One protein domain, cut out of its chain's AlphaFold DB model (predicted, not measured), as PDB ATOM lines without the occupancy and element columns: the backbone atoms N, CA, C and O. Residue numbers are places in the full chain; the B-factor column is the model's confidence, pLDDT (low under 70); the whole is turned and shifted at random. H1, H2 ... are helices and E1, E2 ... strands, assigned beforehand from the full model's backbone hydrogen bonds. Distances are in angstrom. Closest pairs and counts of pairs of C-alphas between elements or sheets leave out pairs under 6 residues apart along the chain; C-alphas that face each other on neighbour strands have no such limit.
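AT A GLANCE: This is residues 8 to 98 of the 98 residues of the protein "Orn_Arg_deC_N domain-containing protein" of Necator americanus (UniProt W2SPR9). A small sheet of three parallel strands, E1, E2 and E3, has the helices H2 and H3 side by side over one of its faces, with no named helix over the other face. H1 packs on H2 with its residue Ser 23 near Leu 47, and the long link of residues 56 to 78 loops away from the sheet, with C-alphas up to 25 A from the mean of all C-alphas. The printed part has 91 residues with three named helices and three named strands, in the order H1 E1 H2 E2 H3 E3, and the sheet runs E1 E2 E3. The class is mixed, helices and strands, with 43 residues, under half, in named elements. The whole is compact, with a radius of gyration of the C-alphas of 13.1 A and spans of 39 by 27 by 20 A.

HOW THE PARTS SIT: The inner strand E2, residues 52 to 55, has as parallel neighbours the edge strands E1, residues 32 to 35, at 34 degrees, and E3, residues 93 to 97, at 40 degrees. Between E1 and E2, N 54 and O 33 are within hydrogen-bond range at 2.8 A; between E2 and E3, N 53 and O 93 are at 2.9 A. Residues 11 to 12 pair in parallel with residues 32 to 33 of E1. H3, residues 79 to 89, is on the sheet at a height of 9.5 A, over E2 and E3, and runs along the strands, at 2 degrees to E2 on the local plane. H2, residues 38 to 47, is on the same face at a height of 8.7 A, only just over E2, on which 3 of its C-alphas fall, and runs along the strands, at 8 degrees to E2 on the local plane. E1, H2, E2 and E2, H3, E3 are strand-helix-strand units, two parallel neighbour strands with a helix between, each with a right-handed crossover. H2 and H3 only just touch, with 3 pairs of C-alphas within 8 A, the closest those of Ala 38 and Leu 83 at 6.3 A; they run the same way at a shallow tilt of 29 degrees. H1, residues 19 to 27, touches H2, the same way at a steep tilt of 47 degrees; the closest C-alphas, of Ser 23 and Leu 47, are 5.9 A apart. H1 is apart from H3. In H1, H2 and H3 every O i to N i+4 pair is within hydrogen-bond range.

IN THESE COORDINATES: H1 begins at C-alpha 19, (57.740, 16.461, 21.990), and is 12.5 A long. H2 is 14.5 A and H3 15.4 A. E1 is 10.4 A, E2 10.1 A and E3 12.1 A, ending at C-alpha 97, (40.689, 11.883, 7.995).

THE WHOLE: The C-alphas of Glu 27 and Pro 62, the two farthest apart, are 39.4 A from each other. The printed part has no cut. The link from E2 to H3, 23 residues, is long; the others are tight. Residues 69 to 70 have pLDDT under 70; the mean of the printed part is 92.1.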
ATOM      1  N   ASP A   8      49.704  28.265   7.560       92.81
ATOM      2  CA  ASP A   8      48.391  27.700   7.201       92.81
ATOM      3  C   ASP A   8      48.449  26.760   5.987       92.81
ATOM      4  O   ASP A   8      47.589  25.901   5.813       92.81
ATOM      5  N   ARG A   9      49.499  26.873   5.162       94.00
ATOM      6  CA  ARG A   9      49.727  25.996   4.005       94.00
ATOM      7  C   ARG A   9      50.535  24.744   4.339       94.00
ATOM      8  O   ARG A   9      50.918  24.007   3.429       94.00
ATOM      9  N   ILE A  10      50.860  24.518   5.611       94.75
ATOM     10  CA  ILE A  10      51.729  23.430   6.053       94.75
ATOM     11  C   ILE A  10      50.940  22.475   6.940       94.75
ATOM     12  O   ILE A  10      50.387  22.861   7.964       94.75
ATOM     13  N   ILE A  11      50.972  21.193   6.577       95.25
ATOM     14  CA  ILE A  11      50.478  20.103   7.418       95.25
ATOM     15  C   ILE A  11      51.683  19.324   7.931       95.25
ATOM     16  O   ILE A  11      52.461  18.778   7.141       95.25
ATOM     17  N   TYR A  12      51.822  19.200   9.251       95.44
ATOM     18  CA  TYR A  12      52.809  18.299   9.838       95.44
ATOM     19  C   TYR A  12      52.301  16.850   9.758       95.44
ATOM     20  O   TYR A  12      51.770  16.281  10.713       95.44
ATOM     21  N   ALA A  13      52.518  16.233   8.595       94.38
ATOM     22  CA  ALA A  13      51.967  14.930   8.212       94.38
ATOM     23  C   ALA A  13      52.723  13.691   8.747       94.38
ATOM     24  O   ALA A  13      52.586  12.591   8.204       94.38
ATOM     25  N   ASN A  14      53.535  13.845   9.799       93.25
ATOM     26  CA  ASN A  14      54.113  12.707  10.515       93.25
ATOM     27  C   ASN A  14      53.173  12.323  11.672       93.25
ATOM     28  O   ASN A  14      52.923  13.176  12.529       93.25
ATOM     29  N   PRO A  15      52.651  11.086  11.738       89.31
ATOM     30  CA  PRO A  15      51.733  10.683  12.801       89.31
ATOM     31  C   PRO A  15      52.407  10.503  14.169       89.31
ATOM     32  O   PRO A  15      51.723  10.635  15.175       89.31
ATOM     33  N   CYS A  16      53.729  10.291  14.223       90.56
ATOM     34  CA  CYS A  16      54.480  10.099  15.469       90.56
ATOM     35  C   CYS A  16      55.591  11.147  15.599       90.56
ATOM     36  O   CYS A  16      56.673  10.995  15.020       90.56
ATOM     37  N   LYS A  17      55.340  12.222  16.350       93.31
ATOM     38  CA  LYS A  17      56.266  13.356  16.492       93.31
ATOM     39  C   LYS A  17      56.949  13.342  17.855       93.31
ATOM     40  O   LYS A  17      56.379  12.916  18.864       93.31
ATOM     41  N   THR A  18      58.188  13.825  17.910       94.56
ATOM     42  CA  THR A  18      58.852  14.071  19.197       94.56
ATOM     43  C   THR A  18      58.219  15.284  19.875       94.56
ATOM     44  O   THR A  18      57.727  16.197  19.211       94.56
ATOM     45  N   ARG A  19      58.267  15.327  21.212       95.75
ATOM     46  CA  ARG A  19      57.740  16.461  21.990       95.75
ATOM     47  C   ARG A  19      58.346  17.797  21.546       95.75
ATOM     48  O   ARG A  19      57.611  18.754  21.344       95.75
ATOM     49  N   SER A  20      59.661  17.830  21.310       95.94
ATOM     50  CA  SER A  20      60.365  19.028  20.836       95.94
ATOM     51  C   SER A  20      59.840  19.529  19.490       95.94
ATOM     52  O   SER A  20      59.687  20.731  19.308       95.94
ATOM     53  N   PHE A  21      59.509  18.629  18.559       95.81
ATOM     54  CA  PHE A  21      58.968  19.030  17.262       95.81
ATOM     55  C   PHE A  21      57.501  19.458  17.312       95.81
ATOM     56  O   PHE A  21      57.102  20.276  16.488       95.81
ATOM     57  N   ILE A  22      56.711  18.957  18.266       96.00
ATOM     58  CA  ILE A  22      55.350  19.462  18.500       96.00
ATOM     59  C   ILE A  22      55.418  20.894  19.041       96.00
ATOM     60  O   ILE A  22      54.763  21.781  18.497       96.00
ATOM     61  N   SER A  23      56.274  21.152  20.035       96.25
ATOM     62  CA  SER A  23      56.504  22.513  20.541       96.25
ATOM     63  C   SER A  23      57.012  23.448  19.443       96.25
ATOM     64  O   SER A  23      56.508  24.556  19.296       96.25
ATOM     65  N   HIS A  24      57.940  22.979  18.604       95.56
ATOM     66  CA  HIS A  24      58.443  23.778  17.492       95.56
ATOM     67  C   HIS A  24      57.366  24.096  16.445       95.56
ATOM     68  O   HIS A  24      57.345  25.190  15.885       95.56
ATOM     69  N   ALA A  25      56.458  23.155  16.172       95.56
ATOM     70  CA  ALA A  25      55.333  23.395  15.274       95.56
ATOM     71  C   ALA A  25      54.427  24.509  15.815       95.56
ATOM     72  O   ALA A  25      54.071  25.416  15.064       95.56
ATOM     73  N   LYS A  26      54.156  24.498  17.127       95.75
ATOM     74  CA  LYS A  26      53.420  25.563  17.813       95.75
ATOM     75  C   LYS A  26      54.126  26.915  17.720       95.75
ATOM     76  O   LYS A  26      53.509  27.887  17.308       95.75
ATOM     77  N   GLU A  27      55.425  26.977  18.022       95.19
ATOM     78  CA  GLU A  27      56.241  28.202  17.900       95.19
ATOM     79  C   GLU A  27      56.220  28.795  16.483       95.19
ATOM     80  O   GLU A  27      56.398  29.997  16.291       95.19
ATOM     81  N   ARG A  28      56.023  27.940  15.475       94.38
ATOM     82  CA  ARG A  28      55.967  28.307  14.058       94.38
ATOM     83  C   ARG A  28      54.542  28.455  13.524       94.38
ATOM     84  O   ARG A  28      54.385  28.608  12.316       94.38
ATOM     85  N   ASN A  29      53.531  28.431  14.393       94.88
ATOM     86  CA  ASN A  29      52.109  28.537  14.048       94.88
ATOM     87  C   ASN A  29      51.628  27.484  13.034       94.88
ATOM     88  O   ASN A  29      50.685  27.721  12.285       94.88
ATOM     89  N   VAL A  30      52.269  26.314  12.995       96.06
ATOM     90  CA  VAL A  30      51.781  25.167  12.222       96.06
ATOM     91  C   VAL A  30      50.732  24.455  13.072       96.06
ATOM     92  O   VAL A  30      51.064  23.819  14.075       96.06
ATOM     93  N   THR A  31      49.463  24.603  12.701       95.81
ATOM     94  CA  THR A  31      48.315  24.099  13.474       95.81
ATOM     95  C   THR A  31      47.862  22.717  13.022       95.81
ATOM     96  O   THR A  31      47.551  21.885  13.870       95.81
ATOM     97  N   MET A  32      47.878  22.428  11.718       97.06
ATOM     98  CA  MET A  32      47.429  21.136  11.192       97.06
ATOM     99  C   MET A  32      48.485  20.040  11.351       97.06
ATOM    100  O   MET A  32      49.609  20.147  10.842       97.06
ATOM    101  N   MET A  33      48.115  18.936  12.003       97.00
ATOM    102  CA  MET A  33      49.011  17.801  12.243       97.00
ATOM    103  C   MET A  33      48.292  16.458  12.103       97.00
ATOM    104  O   MET A  33      47.101  16.345  12.363       97.00
ATOM    105  N   THR A  34      49.017  15.397  11.741       97.06
ATOM    106  CA  THR A  34      48.438  14.039  11.689       97.06
ATOM    107  C   THR A  34      48.690  13.239  12.964       97.06
ATOM    108  O   THR A  34      49.703  13.457  13.632       97.06
ATOM    109  N   PHE A  35      47.844  12.249  13.241       96.88
ATOM    110  CA  PHE A  35      48.051  11.230  14.276       96.88
ATOM    111  C   PHE A  35      47.450   9.884  13.862       96.88
ATOM    112  O   PHE A  35      46.570   9.832  13.005       96.88
ATOM    113  N   ASP A  36      47.913   8.800  14.480       95.69
ATOM    114  CA  ASP A  36      47.348   7.452  14.315       95.69
ATOM    115  C   ASP A  36      47.283   6.647  15.626       95.69
ATOM    116  O   ASP A  36      46.944   5.466  15.612       95.69
ATOM    117  N   ASN A  37      47.595   7.272  16.768       94.69
ATOM    118  CA  ASN A  37      47.664   6.605  18.064       94.69
ATOM    119  C   ASN A  37      47.311   7.543  19.236       94.69
ATOM    120  O   ASN A  37      47.304   8.769  19.112       94.69
ATOM    121  N   ALA A  38      47.030   6.937  20.390       95.19
ATOM    122  CA  ALA A  38      46.591   7.613  21.609       95.19
ATOM    123  C   ALA A  38      47.696   8.434  22.301       95.19
ATOM    124  O   ALA A  38      47.411   9.449  22.939       95.19
ATOM    125  N   GLU A  39      48.956   8.010  22.192       95.00
ATOM    126  CA  GLU A  39      50.085   8.724  22.797       95.00
ATOM    127  C   GLU A  39      50.299  10.079  22.111       95.00
ATOM    128  O   GLU A  39      50.572  11.088  22.765       95.00
ATOM    129  N   GLU A  40      50.124  10.124  20.790       95.56
ATOM    130  CA  GLU A  40      50.209  11.357  20.020       95.56
ATOM    131  C   GLU A  40      49.137  12.364  20.447       95.56
ATOM    132  O   GLU A  40      49.461  13.526  20.683       95.56
ATOM    133  N   LEU A  41      47.895  11.905  20.635       95.81
ATOM    134  CA  LEU A  41      46.799  12.722  21.160       95.81
ATOM    135  C   LEU A  41      47.145  13.333  22.526       95.81
ATOM    136  O   LEU A  41      46.977  14.533  22.727       95.81
ATOM    137  N   ALA A  42      47.697  12.538  23.448       96.31
ATOM    138  CA  ALA A  42      48.097  13.021  24.770       96.31
ATOM    139  C   ALA A  42      49.246  14.050  24.713       96.31
ATOM    140  O   ALA A  42      49.257  15.034  25.461       96.31
ATOM    141  N   LYS A  43      50.219  13.857  23.812       96.19
ATOM    142  CA  LYS A  43      51.301  14.834  23.596       96.19
ATOM    143  C   LYS A  43      50.770  16.144  23.020       96.19
ATOM    144  O   LYS A  43      51.185  17.206  23.474       96.19
ATOM    145  N   VAL A  44      49.865  16.084  22.047       96.19
ATOM    146  CA  VAL A  44      49.281  17.287  21.439       96.19
ATOM    147  C   VAL A  44      48.426  18.045  22.447       96.19
ATOM    148  O   VAL A  44      48.660  19.233  22.632       96.19
ATOM    149  N   ALA A  45      47.555  17.361  23.194       96.44
ATOM    150  CA  ALA A  45      46.714  17.991  24.216       96.44
ATOM    151  C   ALA A  45      47.517  18.800  25.254       96.44
ATOM    152  O   ALA A  45      47.033  19.794  25.787       96.44
ATOM    153  N   THR A  46      48.758  18.390  25.539       96.50
ATOM    154  CA  THR A  46      49.629  19.070  26.510       96.50
ATOM    155  C   THR A  46      50.516  20.148  25.889       96.50
ATOM    156  O   THR A  46      50.741  21.185  26.510       96.50
ATOM    157  N   LEU A  47      51.054  19.920  24.689       96.94
ATOM    158  CA  LEU A  47      52.069  20.791  24.088       96.94
ATOM    159  C   LEU A  47      51.475  21.803  23.104       96.94
ATOM    160  O   LEU A  47      51.937  22.944  23.043       96.94
ATOM    161  N   HIS A  48      50.451  21.401  22.352       96.62
ATOM    162  CA  HIS A  48      49.821  22.190  21.295       96.62
ATOM    163  C   HIS A  48      48.295  21.979  21.284       96.62
ATOM    164  O   HIS A  48      47.774  21.326  20.385       96.62
ATOM    165  N   PRO A  49      47.575  22.484  22.307       95.06
ATOM    166  CA  PRO A  49      46.133  22.258  22.460       95.06
ATOM    167  C   PRO A  49      45.288  22.900  21.350       95.06
ATOM    168  O   PRO A  49      44.179  22.446  21.103       95.06
ATOM    169  N   ASP A  50      45.826  23.909  20.658       94.94
ATOM    170  CA  ASP A  50      45.171  24.602  19.541       94.94
ATOM    171  C   ASP A  50      45.419  23.904  18.187       94.94
ATOM    172  O   ASP A  50      45.118  24.457  17.130       94.94
ATOM    173  N   ALA A  51      46.045  22.722  18.194       95.94
ATOM    174  CA  ALA A  51      46.320  21.968  16.979       95.94
ATOM    175  C   ALA A  51      45.046  21.345  16.397       95.94
ATOM    176  O   ALA A  51      44.226  20.759  17.102       95.94
ATOM    177  N   GLU A  52      44.953  21.390  15.073       97.25
ATOM    178  CA  GLU A  52      43.906  20.740  14.299       97.25
ATOM    179  C   GLU A  52      44.408  19.369  13.845       97.25
ATOM    180  O   GLU A  52      45.327  19.245  13.024       97.25
ATOM    181  N   MET A  53      43.826  18.311  14.403       97.62
ATOM    182  CA  MET A  53      44.322  16.957  14.200       97.62
ATOM    183  C   MET A  53      43.627  16.260  13.032       97.62
ATOM    184  O   MET A  53      42.411  16.316  12.866       97.62
ATOM    185  N   ILE A  54      44.414  15.548  12.232       97.75
ATOM    186  CA  ILE A  54      43.951  14.738  11.106       97.75
ATOM    187  C   ILE A  54      44.262  13.276  11.415       97.75
ATOM    188  O   ILE A  54      45.427  12.894  11.574       97.75
ATOM    189  N   LEU A  55      43.225  12.446  11.501       96.75
ATOM    190  CA  LEU A  55      43.390  11.021  11.760       96.75
ATOM    191  C   LEU A  55      43.901  10.324  10.500       96.75
ATOM    192  O   LEU A  55      43.260  10.387   9.454       96.75
ATOM    193  N   ARG A  56      45.030   9.627  10.605       95.31
ATOM    194  CA  ARG A  56      45.556   8.791   9.527       95.31
ATOM    195  C   ARG A  56      45.039   7.364   9.674       95.31
ATOM    196  O   ARG A  56      45.301   6.724  10.693       95.31
ATOM    197  N   ILE A  57      44.360   6.846   8.656       92.56
ATOM    198  CA  ILE A  57      43.880   5.456   8.631       92.56
ATOM    199  C   ILE A  57      44.828   4.547   7.848       92.56
ATOM    200  O   ILE A  57      45.535   4.970   6.931       92.56
ATOM    201  N   ALA A  58      44.870   3.275   8.231       89.44
ATOM    202  CA  ALA A  58      45.591   2.261   7.480       89.44
ATOM    203  C   ALA A  58      44.801   1.906   6.214       89.44
ATOM    204  O   ALA A  58      43.652   1.469   6.286       89.44
ATOM    205  N   VAL A  59      45.439   2.054   5.053       84.31
ATOM    206  CA  VAL A  59      44.887   1.642   3.757       84.31
ATOM    207  C   VAL A  59      45.782   0.557   3.181       84.31
ATOM    208  O   VAL A  59      46.987   0.752   3.031       84.31
ATOM    209  N   SER A  60      45.201  -0.605   2.884       78.81
ATOM    210  CA  SER A  60      45.912  -1.674   2.187       78.81
ATOM    211  C   SER A  60      45.783  -1.463   0.685       78.81
ATOM    212  O   SER A  60      44.699  -1.638   0.132       78.81
ATOM    213  N   ASP A  61      46.884  -1.079   0.045       78.69
ATOM    214  CA  ASP A  61      47.003  -1.031  -1.409       78.69
ATOM    215  C   ASP A  61      47.979  -2.131  -1.866       78.69
ATOM    216  O   ASP A  61      49.192  -1.983  -1.696       78.69
ATOM    217  N   PRO A  62      47.475  -3.241  -2.439       75.56
ATOM    218  CA  PRO A  62      48.308  -4.335  -2.938       75.56
ATOM    219  C   PRO A  62      49.218  -3.941  -4.107       75.56
ATOM    220  O   PRO A  62      50.150  -4.674  -4.424       75.56
ATOM    221  N   THR A  63      48.940  -2.814  -4.771       81.69
ATOM    222  CA  THR A  63      49.715  -2.315  -5.916       81.69
ATOM    223  C   THR A  63      50.831  -1.356  -5.503       81.69
ATOM    224  O   THR A  63      51.685  -1.003  -6.321       81.69
ATOM    225  N   ALA A  64      50.869  -0.963  -4.227       79.75
ATOM    226  CA  ALA A  64      51.869  -0.046  -3.715       79.75
ATOM    227  C   ALA A  64      53.262  -0.688  -3.718       79.75
ATOM    228  O   ALA A  64      53.507  -1.720  -3.094       79.75
ATOM    229  N   THR A  65      54.223  -0.008  -4.345       77.50
ATOM    230  CA  THR A  65      55.636  -0.418  -4.343       77.50
ATOM    231  C   THR A  65      56.237  -0.419  -2.932       77.50
ATOM    232  O   THR A  65      57.173  -1.166  -2.655       77.50
ATOM    233  N   CYS A  66      55.705   0.413  -2.028       74.06
ATOM    234  CA  CYS A  66      56.104   0.476  -0.625       74.06
ATOM    235  C   CYS A  66      54.862   0.578   0.283       74.06
ATOM    236  O   CYS A  66      54.334   1.676   0.486       74.06
ATOM    237  N   PRO A  67      54.374  -0.547   0.831       73.38
ATOM    238  CA  PRO A  67      53.245  -0.544   1.753       73.38
ATOM    239  C   PRO A  67      53.657   0.035   3.117       73.38
ATOM    240  O   PRO A  67      54.347  -0.601   3.911       73.38
ATOM    241  N   LEU A  68      53.238   1.275   3.395       75.50
ATOM    242  CA  LEU A  68      53.497   1.967   4.670       75.50
ATOM    243  C   LEU A  68      52.428   1.706   5.741       75.50
ATOM    244  O   LEU A  68      52.618   2.084   6.896       75.50
ATOM    245  N   ASN A  69      51.326   1.057   5.371       69.75
ATOM    246  CA  ASN A  69      50.218   0.690   6.256       69.75
ATOM    247  C   ASN A  69      50.630  -0.254   7.397       69.75
ATOM    248  O   ASN A  69      49.999  -0.259   8.444       69.75
ATOM    249  N   LEU A  70      51.707  -1.023   7.216       68.31
ATOM    250  CA  LEU A  70      52.290  -1.868   8.262       68.31
ATOM    251  C   LEU A  70      52.937  -1.055   9.394       68.31
ATOM    252  O   LEU A  70      53.098  -1.565  10.499       68.31
ATOM    253  N   LYS A  71      53.336   0.192   9.118       71.50
ATOM    254  CA  LYS A  71      54.027   1.064  10.074       71.50
ATOM    255  C   LYS A  71      53.144   2.194  10.597       71.50
ATOM    256  O   LYS A  71      53.346   2.627  11.727       71.50
ATOM    257  N   PHE A  72      52.226   2.695   9.773       78.00
ATOM    258  CA  PHE A  72      51.435   3.885  10.064       78.00
ATOM    259  C   PHE A  72      49.978   3.714   9.657       78.00
ATOM    260  O   PHE A  72      49.681   3.150   8.602       78.00
ATOM    261  N   GLY A  73      49.100   4.339  10.434       82.56
ATOM    262  CA  GLY A  73      47.664   4.357  10.199       82.56
ATOM    263  C   GLY A  73      46.897   3.491  11.192       82.56
ATOM    264  O   GLY A  73      47.264   2.353  11.479       82.56
ATOM    265  N   ALA A  74      45.806   4.046  11.709       90.50
ATOM    266  CA  ALA A  74      44.900   3.338  12.594       90.50
ATOM    267  C   ALA A  74      44.016   2.367  11.800       90.50
ATOM    268  O   ALA A  74      43.559   2.692  10.700       90.50
ATOM    269  N   ASP A  75      43.721   1.200  12.378       91.62
ATOM    270  CA  ASP A  75      42.687   0.312  11.844       91.62
ATOM    271  C   ASP A  75      41.354   1.086  11.758       91.62
ATOM    272  O   ASP A  75      40.890   1.602  12.786       91.62
ATOM    273  N   PRO A  76      40.738   1.189  10.567       91.38
ATOM    274  CA  PRO A  76      39.581   2.053  10.354       91.38
ATOM    275  C   PRO A  76      38.316   1.573  11.082       91.38
ATOM    276  O   PRO A  76      37.404   2.366  11.297       91.38
ATOM    277  N   VAL A  77      38.247   0.296  11.476       90.94
ATOM    278  CA  VAL A  77      37.050  -0.315  12.074       90.94
ATOM    279  C   VAL A  77      37.145  -0.354  13.597       90.94
ATOM    280  O   VAL A  77      36.158  -0.117  14.289       90.94
ATOM    281  N   LYS A  78      38.323  -0.666  14.138       91.38
ATOM    282  CA  LYS A  78      38.534  -0.906  15.570       91.38
ATOM    283  C   LYS A  78      39.186   0.277  16.269       91.38
ATOM    284  O   LYS A  78      38.698   0.709  17.307       91.38
ATOM    285  N   VAL A  79      40.289   0.785  15.721       94.38
ATOM    286  CA  VAL A  79      41.157   1.746  16.420       94.38
ATOM    287  C   VAL A  79      40.730   3.183  16.137       94.38
ATOM    288  O   VAL A  79      40.621   3.982  17.063       94.38
ATOM    289  N   ALA A  80      40.425   3.515  14.881       95.12
ATOM    290  CA  ALA A  80      40.018   4.859  14.481       95.12
ATOM    291  C   ALA A  80      38.815   5.402  15.287       95.12
ATOM    292  O   ALA A  80      38.926   6.512  15.813       95.12
ATOM    293  N   PRO A  81      37.714   4.647  15.500       96.19
ATOM    294  CA  PRO A  81      36.604   5.129  16.326       96.19
ATOM    295  C   PRO A  81      37.008   5.398  17.780       96.19
ATOM    296  O   PRO A  81      36.586   6.396  18.363       96.19
ATOM    297  N   GLN A  82      37.853   4.544  18.365       97.00
ATOM    298  CA  GLN A  82      38.332   4.709  19.743       97.00
ATOM    299  C   GLN A  82      39.181   5.974  19.892       97.00
ATOM    300  O   GLN A  82      39.011   6.727  20.849       97.00
ATOM    301  N   LEU A  83      40.048   6.239  18.915       97.06
ATOM    302  CA  LEU A  83      40.875   7.438  18.884       97.06
ATOM    303  C   LEU A  83      40.046   8.719  18.756       97.06
ATOM    304  O   LEU A  83      40.353   9.700  19.426       97.06
ATOM    305  N   LEU A  84      38.982   8.711  17.948       97.31
ATOM    306  CA  LEU A  84      38.068   9.852  17.829       97.31
ATOM    307  C   LEU A  84      37.335  10.137  19.148       97.31
ATOM    308  O   LEU A  84      37.244  11.291  19.569       97.31
ATOM    309  N   VAL A  85      36.860   9.090  19.834       97.56
ATOM    310  CA  VAL A  85      36.250   9.225  21.167       97.56
ATOM    311  C   VAL A  85      37.256   9.797  22.162       97.56
ATOM    312  O   VAL A  85      36.935  10.738  22.889       97.56
ATOM    313  N   GLN A  86      38.481   9.273  22.175       96.81
ATOM    314  CA  GLN A  86      39.527   9.744  23.075       96.81
ATOM    315  C   GLN A  86      39.908  11.202  22.794       96.81
ATOM    316  O   GLN A  86      40.007  11.981  23.737       96.81
ATOM    317  N   ALA A  87      40.074  11.587  21.526       97.06
ATOM    318  CA  ALA A  87      40.364  12.966  21.136       97.06
ATOM    319  C   ALA A  87      39.293  13.924  21.676       97.06
ATOM    320  O   ALA A  87      39.621  14.933  22.301       97.06
ATOM    321  N   LYS A  88      38.012  13.543  21.555       96.75
ATOM    322  CA  LYS A  88      36.907  14.330  22.106       96.75
ATOM    323  C   LYS A  88      36.956  14.436  23.631       96.75
ATOM    324  O   LYS A  88      36.699  15.511  24.164       96.75
ATOM    325  N   GLN A  89      37.283  13.348  24.331       96.81
ATOM    326  CA  GLN A  89      37.372  13.322  25.798       96.81
ATOM    327  C   GLN A  89      38.477  14.228  26.345       96.81
ATOM    328  O   GLN A  89      38.300  14.827  27.403       96.81
ATOM    329  N   ILE A  90      39.602  14.334  25.637       95.62
ATOM    330  CA  ILE A  90      40.746  15.151  26.065       95.62
ATOM    331  C   ILE A  90      40.723  16.578  25.493       95.62
ATOM    332  O   ILE A  90      41.654  17.338  25.739       95.62
ATOM    333  N   GLY A  91      39.682  16.939  24.734       95.31
ATOM    334  CA  GLY A  91      39.505  18.284  24.178       95.31
ATOM    335  C   GLY A  91      40.383  18.607  22.966       95.31
ATOM    336  O   GLY A  91      40.619  19.779  22.701       95.31
ATOM    337  N   VAL A  92      40.869  17.598  22.240       96.50
ATOM    338  CA  VAL A  92      41.636  17.787  21.000       96.50
ATOM    339  C   VAL A  92      40.686  17.819  19.806       96.50
ATOM    340  O   VAL A  92      39.870  16.909  19.633       96.50
ATOM    341  N   GLU A  93      40.814  18.846  18.968       97.50
ATOM    342  CA  GLU A  93      39.977  19.014  17.783       97.50
ATOM    343  C   GLU A  93      40.469  18.120  16.639       97.50
ATOM    344  O   GLU A  93      41.640  18.155  16.255       97.50
ATOM    345  N   VAL A  94      39.564  17.314  16.078       97.50
ATOM    346  CA  VAL A  94      39.840  16.477  14.905       97.50
ATOM    347  C   VAL A  94      39.062  17.025  13.717       97.50
ATOM    348  O   VAL A  94      37.836  16.955  13.697       97.50
ATOM    349  N   VAL A  95      39.778  17.537  12.715       97.19
ATOM    350  CA  VAL A  95      39.194  18.259  11.569       97.19
ATOM    351  C   VAL A  95      39.102  17.419  10.295       97.19
ATOM    352  O   VAL A  95      38.507  17.845   9.307       97.19
ATOM    353  N   GLY A  96      39.693  16.220  10.280       95.44
ATOM    354  CA  GLY A  96      39.695  15.397   9.077       95.44
ATOM    355  C   GLY A  96      40.267  13.997   9.242       95.44
ATOM    356  O   GLY A  96      40.782  13.611  10.294       95.44
ATOM    357  N   ILE A  97      40.175  13.245   8.147       94.19
ATOM    358  CA  ILE A  97      40.689  11.883   7.995       94.19
ATOM    359  C   ILE A  97      41.556  11.844   6.733       94.19
ATOM    360  O   ILE A  97      41.215  12.476   5.731       94.19
ATOM    361  N   ARG A  98      42.673  11.115   6.789       85.56
ATOM    362  CA  ARG A  98      43.610  10.913   5.683       85.56
ATOM    363  C   ARG A  98      43.967   9.445   5.495       85.56
ATOM    364  O   ARG A  98      44.183   8.754   6.514       85.56
TER     365      ARG A  98